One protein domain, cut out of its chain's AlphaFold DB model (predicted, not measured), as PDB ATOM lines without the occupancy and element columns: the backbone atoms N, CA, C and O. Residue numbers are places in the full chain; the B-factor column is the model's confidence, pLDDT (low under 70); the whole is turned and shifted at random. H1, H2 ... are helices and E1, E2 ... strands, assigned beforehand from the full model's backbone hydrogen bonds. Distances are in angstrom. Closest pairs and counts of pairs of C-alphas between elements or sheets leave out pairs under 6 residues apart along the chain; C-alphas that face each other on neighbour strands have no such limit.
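What this domain is: This is residues 22 to 118 of the 119 residues of the protein "Hypothetical protein" of Symbiodinium natans (UniProt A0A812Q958). A strand hairpin, E1 and E2, packs mainly through E1 on H2 of an up-and-down bundle, H1, H2 and H3, each helix running against the one before. The printed part has 97 residues, with three named helices, then two antiparallel strands; it is mixed and compact, radius of gyration of the C-alphas 13.6 A, spanning 35 by 30 by 19 A.

How they stand to each other: In the hairpin of E1, residues 99 to 105, and E2, residues 110 to 116, N 101 and O 114 are within hydrogen-bond range, 2.9 A. The closest C-alphas of E1 and H2, residues 41 to 56, are Leu 102 and Gln 52, 6.5 A. H1, residues 22 to 36, touches H2, closest C-alphas Ile 35 and Arg 44, 5.0 A, at a shallow tilt of 10 degrees, opposite ways. H3, residues 61 to 79, touches H1, closest C-alphas Phe 71 and Leu 28, 6.0 A, at a steep tilt of 40 degrees. Every O i to N i+4 pair in H1, H2 and H3 is within hydrogen-bond range.

Where its parts are: H3 measures 25.5 A. H1 begins at C-alpha 22 (108.907, 105.802, 76.188); E2 ends at C-alpha 116 (104.226, 75.623, 72.425).

The domain as a whole: The printed part has no cut. The link H3 to E1, residues 80 to 98, is long. pLDDT is under 70 at residues 80 to 100, 102 and 113 to 118.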
ATOM      1  N   GLY A  22     109.348 105.459  77.540       78.50
ATOM      2  CA  GLY A  22     108.907 105.802  76.188       78.50
ATOM      3  C   GLY A  22     109.531 104.955  75.070       78.50
ATOM      4  O   GLY A  22     108.889 104.768  74.043       78.50
ATOM      5  N   TYR A  23     110.737 104.410  75.249       86.50
ATOM      6  CA  TYR A  23     111.398 103.602  74.217       86.50
ATOM      7  C   TYR A  23     110.799 102.194  74.116       86.50
ATOM      8  O   TYR A  23     110.562 101.701  73.014       86.50
ATOM      9  N   VAL A  24     110.475 101.569  75.255       88.94
ATOM     10  CA  VAL A  24     109.774 100.273  75.273       88.94
ATOM     11  C   VAL A  24     108.430 100.409  74.564       88.94
ATOM     12  O   VAL A  24     108.159  99.663  73.626       88.94
ATOM     13  N   GLN A  25     107.645 101.432  74.917       90.19
ATOM     14  CA  GLN A  25     106.358 101.705  74.278       90.19
ATOM     15  C   GLN A  25     106.487 101.904  72.756       90.19
ATOM     16  O   GLN A  25     105.715 101.327  71.992       90.19
ATOM     17  N   GLN A  26     107.505 102.642  72.293       90.94
ATOM     18  CA  GLN A  26     107.783 102.805  70.860       90.94
ATOM     19  C   GLN A  26     108.068 101.469  70.160       90.94
ATOM     20  O   GLN A  26     107.569 101.240  69.057       90.94
ATOM     21  N   LEU A  27     108.840 100.572  70.785       92.00
ATOM     22  CA  LEU A  27     109.106  99.239  70.235       92.00
ATOM     23  C   LEU A  27     107.828  98.398  70.147       92.00
ATOM     24  O   LEU A  27     107.624  97.710  69.142       92.00
ATOM     25  N   LEU A  28     106.960  98.476  71.161       92.12
ATOM     26  CA  LEU A  28     105.666  97.795  71.159       92.12
ATOM     27  C   LEU A  28     104.776  98.306  70.019       92.12
ATOM     28  O   LEU A  28     104.298  97.512  69.206       92.12
ATOM     29  N   ASP A  29     104.610  99.623  69.903       90.69
ATOM     30  CA  ASP A  29     103.801 100.248  68.854       90.69
ATOM     31  C   ASP A  29     104.349  99.929  67.452       90.69
ATOM     32  O   ASP A  29     103.599  99.529  66.554       90.69
ATOM     33  N   GLN A  30     105.671 100.003  67.263       92.31
ATOM     34  CA  GLN A  30     106.318  99.651  65.999       92.31
ATOM     35  C   GLN A  30     106.097  98.177  65.629       92.31
ATOM     36  O   GLN A  30     105.893  97.844  64.451       92.31
ATOM     37  N   ALA A  31     106.131  97.277  66.614       91.31
ATOM     38  CA  ALA A  31     105.862  95.864  66.401       91.31
ATOM     39  C   ALA A  31     104.403  95.618  66.002       91.31
ATOM     40  O   ALA A  31     104.171  94.858  65.061       91.31
ATOM     41  N   ILE A  32     103.438  96.291  66.637       90.50
ATOM     42  CA  ILE A  32     102.017  96.205  66.268       90.50
ATOM     43  C   ILE A  32     101.804  96.658  64.824       90.50
ATOM     44  O   ILE A  32     101.263  95.888  64.029       90.50
ATOM     45  N   CYS A  33     102.312  97.834  64.442       90.62
ATOM     46  CA  CYS A  33     102.225  98.325  63.063       90.62
ATOM     47  C   CYS A  33     102.852  97.333  62.068       90.62
ATOM     48  O   CYS A  33     102.276  97.014  61.027       90.62
ATOM     49  N   SER A  34     104.014  96.773  62.417       90.31
ATOM     50  CA  SER A  34     104.706  95.780  61.588       90.31
ATOM     51  C   SER A  34     103.935  94.465  61.440       90.31
ATOM     52  O   SER A  34     104.061  93.790  60.417       90.31
ATOM     53  N   ILE A  35     103.190  94.057  62.469       88.50
ATOM     54  CA  ILE A  35     102.364  92.846  62.460       88.50
ATOM     55  C   ILE A  35     101.077  93.087  61.677       88.50
ATOM     56  O   ILE A  35     100.677  92.211  60.911       88.50
ATOM     57  N   GLN A  36     100.468  94.261  61.821       86.38
ATOM     58  CA  GLN A  36      99.286  94.662  61.065       86.38
ATOM     59  C   GLN A  36      99.578  94.704  59.559       86.38
ATOM     60  O   GLN A  36      98.793  94.197  58.763       86.38
ATOM     61  N   ALA A  37     100.750  95.215  59.172       87.56
ATOM     62  CA  ALA A  37     101.208  95.227  57.783       87.56
ATOM     63  C   ALA A  37     101.596  93.834  57.242       87.56
ATOM     64  O   ALA A  37     101.766  93.652  56.035       87.56
ATOM     65  N   ALA A  38     101.780  92.831  58.107       87.38
ATOM     66  CA  ALA A  38     102.209  91.505  57.689       87.38
ATOM     67  C   ALA A  38     101.027  90.655  57.194       87.38
ATOM     68  O   ALA A  38     100.138  90.253  57.948       87.38
ATOM     69  N   THR A  39     101.092  90.289  55.917       82.06
ATOM     70  CA  THR A  39     100.025  89.573  55.205       82.06
ATOM     71  C   THR A  39      99.894  88.105  55.606       82.06
ATOM     72  O   THR A  39      98.792  87.562  55.592       82.06
ATOM     73  N   ASN A  40     100.989  87.455  56.013       81.25
ATOM     74  CA  ASN A  40     100.997  86.025  56.323       81.25
ATOM     75  C   ASN A  40     101.363  85.709  57.793       81.25
ATOM     76  O   ASN A  40     102.089  86.474  58.443       81.25
ATOM     77  N   PRO A  41     100.909  84.556  58.326       75.31
ATOM     78  CA  PRO A  41     101.169  84.161  59.712       75.31
ATOM     79  C   PRO A  41     102.659  84.017  60.064       75.31
ATOM     80  O   PRO A  41     103.065  84.358  61.177       75.31
ATOM     81  N   ALA A  42     103.489  83.549  59.127       78.81
ATOM     82  CA  ALA A  42     104.924  83.359  59.347       78.81
ATOM     83  C   ALA A  42     105.662  84.698  59.519       78.81
ATOM     84  O   ALA A  42     106.549  84.824  60.363       78.81
ATOM     85  N   SER A  43     105.275  85.721  58.759       81.00
ATOM     86  CA  SER A  43     105.781  87.085  58.891       81.00
ATOM     87  C   SER A  43     105.358  87.695  60.221       81.00
ATOM     88  O   SER A  43     106.217  88.203  60.941       81.00
ATOM     89  N   ARG A  44     104.082  87.558  60.614       82.88
ATOM     90  CA  ARG A  44     103.602  88.001  61.938       82.88
ATOM     91  C   ARG A  44     104.402  87.357  63.073       82.88
ATOM     92  O   ARG A  44     104.846  88.048  63.987       82.88
ATOM     93  N   ARG A  45     104.677  86.051  62.980       82.56
ATOM     94  CA  ARG A  45     105.538  85.329  63.930       82.56
ATOM     95  C   ARG A  45     106.955  85.896  63.987       82.56
ATOM     96  O   ARG A  45     107.449  86.152  65.080       82.56
ATOM     97  N   ARG A  46     107.599  86.111  62.838       84.62
ATOM     98  CA  ARG A  46     108.962  86.663  62.784       84.62
ATOM     99  C   ARG A  46     109.047  88.057  63.401       84.62
ATOM    100  O   ARG A  46     110.003  88.344  64.113       84.62
ATOM    101  N   LYS A  47     108.043  88.911  63.173       87.94
ATOM    102  CA  LYS A  47     107.979  90.246  63.790       87.94
ATOM    103  C   LYS A  47     107.863  90.161  65.316       87.94
ATOM    104  O   LYS A  47     108.600  90.863  65.998       87.94
ATOM    105  N   ARG A  48     107.045  89.240  65.843       87.25
ATOM    106  CA  ARG A  48     106.966  88.976  67.293       87.25
ATOM    107  C   ARG A  48     108.291  88.488  67.876       87.25
ATOM    108  O   ARG A  48     108.758  89.048  68.856       87.25
ATOM    109  N   GLN A  49     108.928  87.499  67.248       85.06
ATOM    110  CA  GLN A  49     110.229  86.989  67.704       85.06
ATOM    111  C   GLN A  49     111.303  88.083  67.709       85.06
ATOM    112  O   GLN A  49     112.139  88.122  68.605       85.06
ATOM    113  N   LYS A  50     111.276  88.981  66.714       89.38
ATOM    114  CA  LYS A  50     112.188  90.125  66.660       89.38
ATOM    115  C   LYS A  50     111.962  91.086  67.829       89.38
ATOM    116  O   LYS A  50     112.945  91.523  68.414       89.38
ATOM    117  N   LEU A  51     110.706  91.394  68.164       90.00
ATOM    118  CA  LEU A  51     110.380  92.225  69.325       90.00
ATOM    119  C   LEU A  51     110.895  91.579  70.615       90.00
ATOM    120  O   LEU A  51     111.638  92.219  71.345       90.00
ATOM    121  N   GLN A  52     110.557  90.308  70.850       87.62
ATOM    122  CA  GLN A  52     110.959  89.591  72.062       87.62
ATOM    123  C   GLN A  52     112.481  89.575  72.238       87.62
ATOM    124  O   GLN A  52     112.967  89.925  73.304       87.62
ATOM    125  N   ARG A  53     113.237  89.251  71.176       86.06
ATOM    126  CA  ARG A  53     114.709  89.292  71.218       86.06
ATOM    127  C   ARG A  53     115.219  90.676  71.593       86.06
ATOM    128  O   ARG A  53     116.034  90.804  72.494       86.06
ATOM    129  N   ARG A  54     114.688  91.707  70.933       88.06
ATOM    130  CA  ARG A  54     115.120  93.081  71.168       88.06
ATOM    131  C   ARG A  54     114.830  93.525  72.596       88.06
ATOM    132  O   ARG A  54     115.698  94.131  73.192       88.06
ATOM    133  N   LEU A  55     113.664  93.197  73.152       88.75
ATOM    134  CA  LEU A  55     113.333  93.502  74.547       88.75
ATOM    135  C   LEU A  55     114.244  92.740  75.525       88.75
ATOM    136  O   LEU A  55     114.764  93.339  76.459       88.75
ATOM    137  N   SER A  56     114.508  91.453  75.277       84.81
ATOM    138  CA  SER A  56     115.362  90.625  76.146       84.81
ATOM    139  C   SER A  56     116.841  91.031  76.163       84.81
ATOM    140  O   SER A  56     117.569  90.631  77.063       84.81
ATOM    141  N   GLU A  57     117.308  91.802  75.174       87.31
ATOM    142  CA  GLU A  57     118.697  92.284  75.115       87.31
ATOM    143  C   GLU A  57     119.007  93.335  76.193       87.31
ATOM    144  O   GLU A  57     120.179  93.568  76.486       87.31
ATOM    145  N   PHE A  58     117.990  93.996  76.752       85.06
ATOM    146  CA  PHE A  58     118.200  95.134  77.650       85.06
ATOM    147  C   PHE A  58     117.214  95.259  78.813       85.06
ATOM    148  O   PHE A  58     117.455  96.086  79.693       85.06
ATOM    149  N   LEU A  59     116.106  94.515  78.801       85.81
ATOM    150  CA  LEU A  59     115.177  94.448  79.922       85.81
ATOM    151  C   LEU A  59     115.535  93.278  80.831       85.81
ATOM    152  O   LEU A  59     115.794  92.168  80.359       85.81
ATOM    153  N   ASP A  60     115.473  93.532  82.132       84.38
ATOM    154  CA  ASP A  60     115.473  92.472  83.134       84.38
ATOM    155  C   ASP A  60     114.149  91.693  83.071       84.38
ATOM    156  O   ASP A  60     113.171  92.149  82.473       84.38
ATOM    157  N   GLN A  61     114.104  90.512  83.689       78.12
ATOM    158  CA  GLN A  61     112.962  89.599  83.588       78.12
ATOM    159  C   GLN A  61     111.619  90.270  83.929       78.12
ATOM    160  O   GLN A  61     110.691  90.191  83.127       78.12
ATOM    161  N   GLU A  62     111.533  90.976  85.058       80.88
ATOM    162  CA  GLU A  62     110.304  91.651  85.506       80.88
ATOM    163  C   GLU A  62     109.829  92.710  84.494       80.88
ATOM    164  O   GLU A  62     108.658  92.759  84.124       80.88
ATOM    165  N   GLN A  63     110.759  93.506  83.960       84.38
ATOM    166  CA  GLN A  63     110.453  94.543  82.971       84.38
ATOM    167  C   GLN A  63     110.059  93.950  81.616       84.38
ATOM    168  O   GLN A  63     109.206  94.492  80.912       84.38
ATOM    169  N   TYR A  64     110.695  92.846  81.227       86.12
ATOM    170  CA  TYR A  64     110.341  92.114  80.021       86.12
ATOM    171  C   TYR A  64     108.931  91.536  80.140       86.12
ATOM    172  O   TYR A  64     108.137  91.687  79.214       86.12
ATOM    173  N   GLU A  65     108.601  90.905  81.268       83.25
ATOM    174  CA  GLU A  65     107.269  90.361  81.533       83.25
ATOM    175  C   GLU A  65     106.201  91.462  81.490       83.25
ATOM    176  O   GLU A  65     105.200  91.303  80.786       83.25
ATOM    177  N   GLU A  66     106.454  92.616  82.117       87.62
ATOM    178  CA  GLU A  66     105.566  93.781  82.041       87.62
ATOM    179  C   GLU A  66     105.380  94.266  80.591       87.62
ATOM    180  O   GLU A  66     104.251  94.449  80.125       87.62
ATOM    181  N   ALA A  67     106.473  94.417  79.837       88.56
ATOM    182  CA  ALA A  67     106.429  94.843  78.438       88.56
ATOM    183  C   ALA A  67     105.683  93.838  77.545       88.56
ATOM    184  O   ALA A  67     104.969  94.228  76.614       88.56
ATOM    185  N   MET A  68     105.816  92.538  77.818       87.75
ATOM    186  CA  MET A  68     105.068  91.512  77.104       87.75
ATOM    187  C   MET A  68     103.580  91.549  77.478       87.75
ATOM    188  O   MET A  68     102.747  91.473  76.577       87.75
ATOM    189  N   GLU A  69     103.199  91.748  78.740       86.50
ATOM    190  CA  GLU A  69     101.777  91.882  79.095       86.50
ATOM    191  C   GLU A  69     101.149  93.118  78.423       86.50
ATOM    192  O   GLU A  69     100.075  93.028  77.823       86.50
ATOM    193  N   GLN A  70     101.864  94.248  78.379       88.69
ATOM    194  CA  GLN A  70     101.440  95.430  77.614       88.69
ATOM    195  C   GLN A  70     101.269  95.111  76.121       88.69
ATOM    196  O   GLN A  70     100.262  95.466  75.499       88.69
ATOM    197  N   PHE A  71     102.223  94.391  75.528       88.88
ATOM    198  CA  PHE A  71     102.149  93.968  74.134       88.88
ATOM    199  C   PHE A  71     100.945  93.057  73.847       88.88
ATOM    200  O   PHE A  71     100.352  93.135  72.766       88.88
ATOM    201  N   LYS A  72     100.558  92.210  74.803       85.31
ATOM    202  CA  LYS A  72      99.374  91.344  74.725       85.31
ATOM    203  C   LYS A  72      98.085  92.136  74.695       85.31
ATOM    204  O   LYS A  72      97.299  91.940  73.766       85.31
ATOM    205  N   VAL A  73      97.933  93.101  75.598       85.56
ATOM    206  CA  VAL A  73      96.788  94.020  75.584       85.56
ATOM    207  C   VAL A  73      96.712  94.764  74.248       85.56
ATOM    208  O   VAL A  73      95.637  94.845  73.652       85.56
ATOM    209  N   LEU A  74      97.844  95.248  73.721       87.94
ATOM    210  CA  LEU A  74      97.898  95.936  72.423       87.94
ATOM    211  C   LEU A  74      97.533  95.024  71.245       87.94
ATOM    212  O   LEU A  74      96.856  95.464  70.314       87.94
ATOM    213  N   CYS A  75      97.956  93.759  71.264       84.62
ATOM    214  CA  CYS A  75      97.555  92.782  70.253       84.62
ATOM    215  C   CYS A  75      96.040  92.556  70.273       84.62
ATOM    216  O   CYS A  75      95.405  92.568  69.217       84.62
ATOM    217  N   GLU A  76      95.457  92.397  71.459       82.06
ATOM    218  CA  GLU A  76      94.020  92.179  71.626       82.06
ATOM    219  C   GLU A  76      93.201  93.388  71.168       82.06
ATOM    220  O   GLU A  76      92.280  93.237  70.366       82.06
ATOM    221  N   THR A  77      93.579  94.595  71.597       82.06
ATOM    222  CA  THR A  77      92.849  95.826  71.255       82.06
ATOM    223  C   THR A  77      93.013  96.249  69.799       82.06
ATOM    224  O   THR A  77      92.047  96.713  69.199       82.06
ATOM    225  N   ARG A  78      94.214  96.131  69.214       82.31
ATOM    226  CA  ARG A  78      94.505  96.711  67.886       82.31
ATOM    227  C   ARG A  78      94.512  95.709  66.740       82.31
ATOM    228  O   ARG A  78      94.263  96.097  65.602       82.31
ATOM    229  N   LEU A  79      94.823  94.441  67.005       79.31
ATOM    230  CA  LEU A  79      94.898  93.403  65.969       79.31
ATOM    231  C   LEU A  79      93.703  92.443  66.004       79.31
ATOM    232  O   LEU A  79      93.558  91.639  65.084       79.31
ATOM    233  N   GLY A  80      92.860  92.516  67.039       67.75
ATOM    234  CA  GLY A  80      91.627  91.735  67.140       67.75
ATOM    235  C   GLY A  80      91.842  90.227  67.288       67.75
ATOM    236  O   GLY A  80      90.912  89.457  67.058       67.75
ATOM    237  N   TYR A  81      93.051  89.777  67.648       65.69
ATOM    238  CA  TYR A  81      93.307  88.380  67.990       65.69
ATOM    239  C   TYR A  81      94.022  88.271  69.335       65.69
ATOM    240  O   TYR A  81      94.972  89.001  69.619       65.69
ATOM    241  N   VAL A  82      93.567  87.319  70.152       57.81
ATOM    242  CA  VAL A  82      94.127  87.042  71.477       57.81
ATOM    243  C   VAL A  82      95.533  86.487  71.315       57.81
ATOM    244  O   VAL A  82      95.725  85.387  70.779       57.81
ATOM    245  N   TRP A  83      96.534  87.237  71.778       60.47
ATOM    246  CA  TRP A  83      97.879  86.700  71.901       60.47
ATOM    247  C   TRP A  83      97.945  85.846  73.170       60.47
ATOM    248  O   TRP A  83      98.229  86.324  74.260       60.47
ATOM    249  N   ARG A  84      97.650  84.549  73.029       54.38
ATOM    250  CA  ARG A  84      97.791  83.605  74.141       54.38
ATOM    251  C   ARG A  84      99.264  83.251  74.324       54.38
ATOM    252  O   ARG A  84      99.861  82.589  73.470       54.38
ATOM    253  N   VAL A  85      99.838  83.704  75.433       52.69
ATOM    254  CA  VAL A  85     101.031  83.093  76.025       52.69
ATOM    255  C   VAL A  85     100.548  81.778  76.624       52.69
ATOM    256  O   VAL A  85      99.629  81.774  77.435       52.69
ATOM    257  N   ALA A  86     101.059  80.653  76.140       45.72
ATOM    258  CA  ALA A  86     100.630  79.366  76.664       45.72
ATOM    259  C   ALA A  86     101.274  79.150  78.045       45.72
ATOM    260  O   ALA A  86     102.498  79.174  78.159       45.72
ATOM    261  N   GLU A  87     100.445  78.977  79.073       43.03
ATOM    262  CA  GLU A  87     100.838  78.645  80.450       43.03
ATOM    263  C   GLU A  87     101.307  77.192  80.529       43.03
ATOM    264  O   GLU A  87     100.783  76.346  79.807       43.03
ATOM    265  N   HIS A  88     102.360  76.897  81.313       44.72
ATOM    266  CA  HIS A  88     103.010  75.564  81.433       44.72
ATOM    267  C   HIS A  88     102.052  74.605  82.126       44.72
ATOM    268  O   HIS A  88     102.175  74.348  83.312       44.72
ATOM    269  N   SER A  89     101.093  74.085  81.374       38.75
ATOM    270  CA  SER A  89     100.307  72.927  81.757       38.75
ATOM    271  C   SER A  89     100.172  72.021  80.538       38.75
ATOM    272  O   SER A  89      99.438  72.280  79.590       38.75
ATOM    273  N   ASP A  90     100.998  70.978  80.574       39.59
ATOM    274  CA  ASP A  90     100.729  69.669  79.987       39.59
ATOM    275  C   ASP A  90     100.755  69.560  78.450       39.59
ATOM    276  O   ASP A  90      99.755  69.607  77.739       39.59
ATOM    277  N   MET A  91     101.959  69.294  77.932       46.09
ATOM    278  CA  MET A  91     102.143  68.565  76.668       46.09
ATOM    279  C   MET A  91     101.498  67.172  76.788       46.09
ATOM    280  O   MET A  91     101.696  66.524  77.817       46.09
ATOM    281  N   PRO A  92     100.813  66.645  75.751       51.28
ATOM    282  CA  PRO A  92     101.530  66.206  74.546       51.28
ATOM    283  C   PRO A  92     100.713  66.316  73.243       51.28
ATOM    284  O   PRO A  92      99.603  65.806  73.185       51.28
ATOM    285  N   CYS A  93     101.269  66.850  72.145       43.75
ATOM    286  CA  CYS A  93     101.083  66.230  70.815       43.75
ATOM    287  C   CYS A  93     101.787  66.944  69.644       43.75
ATOM    288  O   CYS A  93     102.019  68.157  69.676       43.75
ATOM    289  N   PRO A  94     102.100  66.187  68.571       49.12
ATOM    290  CA  PRO A  94     102.843  66.655  67.413       49.12
ATOM    291  C   PRO A  94     101.918  67.229  66.322       49.12
ATOM    292  O   PRO A  94     100.798  66.769  66.127       49.12
ATOM    293  N   ARG A  95     102.464  68.164  65.528       45.19
ATOM    294  CA  ARG A  95     101.932  68.720  64.256       45.19
ATOM    295  C   ARG A  95     100.986  69.932  64.296       45.19
ATOM    296  O   ARG A  95     100.426  70.263  63.254       45.19
ATOM    297  N   GLN A  96     100.864  70.658  65.405       45.72
ATOM    298  CA  GLN A  96     100.104  71.919  65.432       45.72
ATOM    299  C   GLN A  96     101.012  73.167  65.373       45.72
ATOM    300  O   GLN A  96     102.171  73.106  65.796       45.72
ATOM    301  N   PRO A  97     100.540  74.304  64.818       46.31
ATOM    302  CA  PRO A  97     101.338  75.522  64.694       46.31
ATOM    303  C   PRO A  97     101.759  76.042  66.075       46.31
ATOM    304  O   PRO A  97     100.969  76.639  66.795       46.31
ATOM    305  N   ALA A  98     103.025  75.833  66.435       52.19
ATOM    306  CA  ALA A  98     103.540  76.235  67.738       52.19
ATOM    307  C   ALA A  98     103.826  77.747  67.818       52.19
ATOM    308  O   ALA A  98     104.439  78.311  66.904       52.19
ATOM    309  N   VAL A  99     103.449  78.406  68.916       56.38
ATOM    310  CA  VAL A  99     103.893  79.767  69.256       56.38
ATOM    311  C   VAL A  99     105.304  79.686  69.814       56.38
ATOM    312  O   VAL A  99     105.577  78.902  70.713       56.38
ATOM    313  N   CYS A 100     106.206  80.498  69.265       62.09
ATOM    314  CA  CYS A 100     107.539  80.674  69.819       62.09
ATOM    315  C   CYS A 100     107.527  81.864  70.773       62.09
ATOM    316  O   CYS A 100     107.095  82.947  70.365       62.09
ATOM    317  N   TYR A 101     107.991  81.654  71.997       70.31
ATOM    318  CA  TYR A 101     108.203  82.699  72.987       70.31
ATOM    319  C   TYR A 101     109.606  82.570  73.584       70.31
ATOM    320  O   TYR A 101     110.191  81.490  73.574       70.31
ATOM    321  N   LEU A 102     110.160  83.688  74.040       67.25
ATOM    322  CA  LEU A 102     111.369  83.702  74.857       67.25
ATOM    323  C   LEU A 102     110.957  83.536  76.319       67.25
ATOM    324  O   LEU A 102     110.075  84.258  76.786       67.25
ATOM    325  N   GLN A 103     111.562  82.563  76.994       70.56
ATOM    326  CA  GLN A 103     111.405  82.301  78.421       70.56
ATOM    327  C   GLN A 103     112.757  82.514  79.097       70.56
ATOM    328  O   GLN A 103     113.772  82.057  78.568       70.56
ATOM    329  N   PHE A 104     112.780  83.201  80.237       71.38
ATOM    330  CA  PHE A 104     113.987  83.269  81.051       71.38
ATOM    331  C   PHE A 104     114.134  81.952  81.809       71.38
ATOM    332  O   PHE A 104     113.203  81.500  82.478       71.38
ATOM    333  N   ASN A 105     115.277  81.298  81.646       74.19
ATOM    334  CA  ASN A 105     115.606  80.081  82.361       74.19
ATOM    335  C   ASN A 105     116.502  80.459  83.543       74.19
ATOM    336  O   ASN A 105     117.671  80.788  83.362       74.19
ATOM    337  N   GLU A 106     115.952  80.403  84.756       70.38
ATOM    338  CA  GLU A 106     116.675  80.746  85.988       70.38
ATOM    339  C   GLU A 106     117.869  79.817  86.254       70.38
ATOM    340  O   GLU A 106     118.835  80.215  86.899       70.38
ATOM    341  N   THR A 107     117.837  78.585  85.734       73.81
ATOM    342  CA  THR A 107     118.901  77.592  85.948       73.81
ATOM    343  C   THR A 107     120.101  77.852  85.042       73.81
ATOM    344  O   THR A 107     121.244  77.713  85.473       73.81
ATOM    345  N   SER A 108     119.855  78.230  83.784       77.00
ATOM    346  CA  SER A 108     120.909  78.592  82.827       77.00
ATOM    347  C   SER A 108     121.238  80.090  82.834       77.00
ATOM    348  O   SER A 108     122.240  80.485  82.244       77.00
ATOM    349  N   VAL A 109     120.432  80.913  83.519       76.38
ATOM    350  CA  VAL A 109     120.494  82.388  83.536       76.38
ATOM    351  C   VAL A 109     120.495  82.956  82.109       76.38
ATOM    352  O   VAL A 109     121.204  83.906  81.777       76.38
ATOM    353  N   GLN A 110     119.736  82.316  81.218       72.06
ATOM    354  CA  GLN A 110     119.687  82.643  79.796       72.06
ATOM    355  C   GLN A 110     118.253  82.681  79.278       72.06
ATOM    356  O   GLN A 110     117.352  82.010  79.781       72.06
ATOM    357  N   TRP A 111     118.052  83.474  78.228       73.25
ATOM    358  CA  TRP A 111     116.800  83.504  77.488       73.25
ATOM    359  C   TRP A 111     116.762  82.377  76.458       73.25
ATOM    360  O   TRP A 111     117.593  82.319  75.551       73.25
ATOM    361  N   GLU A 112     115.755  81.515  76.552       71.75
ATOM    362  CA  GLU A 112     115.603  80.347  75.689       71.75
ATOM    363  C   GLU A 112     114.315  80.441  74.860       71.75
ATOM    364  O   GLU A 112     113.258  80.867  75.336       71.75
ATOM    365  N   HIS A 113     114.391  80.054  73.580       65.06
ATOM    366  CA  HIS A 113     113.206  79.945  72.727       65.06
ATOM    367  C   HIS A 113     112.419  78.696  73.108       65.06
ATOM    368  O   HIS A 113     112.830  77.578  72.807       65.06
ATOM    369  N   SER A 114     111.238  78.893  73.677       62.72
ATOM    370  CA  SER A 114     110.264  77.833  73.884       62.72
ATOM    371  C   SER A 114     109.225  77.834  72.764       62.72
ATOM    372  O   SER A 114     108.823  78.882  72.247       62.72
ATOM    373  N   PHE A 115     108.803  76.639  72.355       60.47
ATOM    374  CA  PHE A 115     107.796  76.429  71.322       60.47
ATOM    375  C   PHE A 115     106.627  75.663  71.921       60.47
ATOM    376  O   PHE A 115     106.792  74.527  72.359       60.47
ATOM    377  N   ARG A 116     105.437  76.265  71.911       53.88
ATOM    378  CA  ARG A 116     104.226  75.623  72.425       53.88
ATOM    379  C   ARG A 116     103.166  75.458  71.374       53.88
ATOM    380  O   ARG A 116     102.768  76.429  70.736       53.88
ATOM    381  N   CYS A 117     102.722  74.224  71.215       46.44
ATOM    382  CA  CYS A 117     101.587  73.869  70.384       46.44
ATOM    383  C   CYS A 117     100.295  74.403  71.019       46.44
ATOM    384  O   CYS A 117     100.153  74.375  72.239       46.44
ATOM    385  N   PHE A 118      99.363  74.888  70.197       45.78
ATOM    386  CA  PHE A 118      97.974  75.023  70.631       45.78
ATOM    387  C   PHE A 118      97.358  73.619  70.713       45.78
ATOM    388  O   PHE A 118      97.693  72.767  69.885       45.78
TER     389      PHE A 118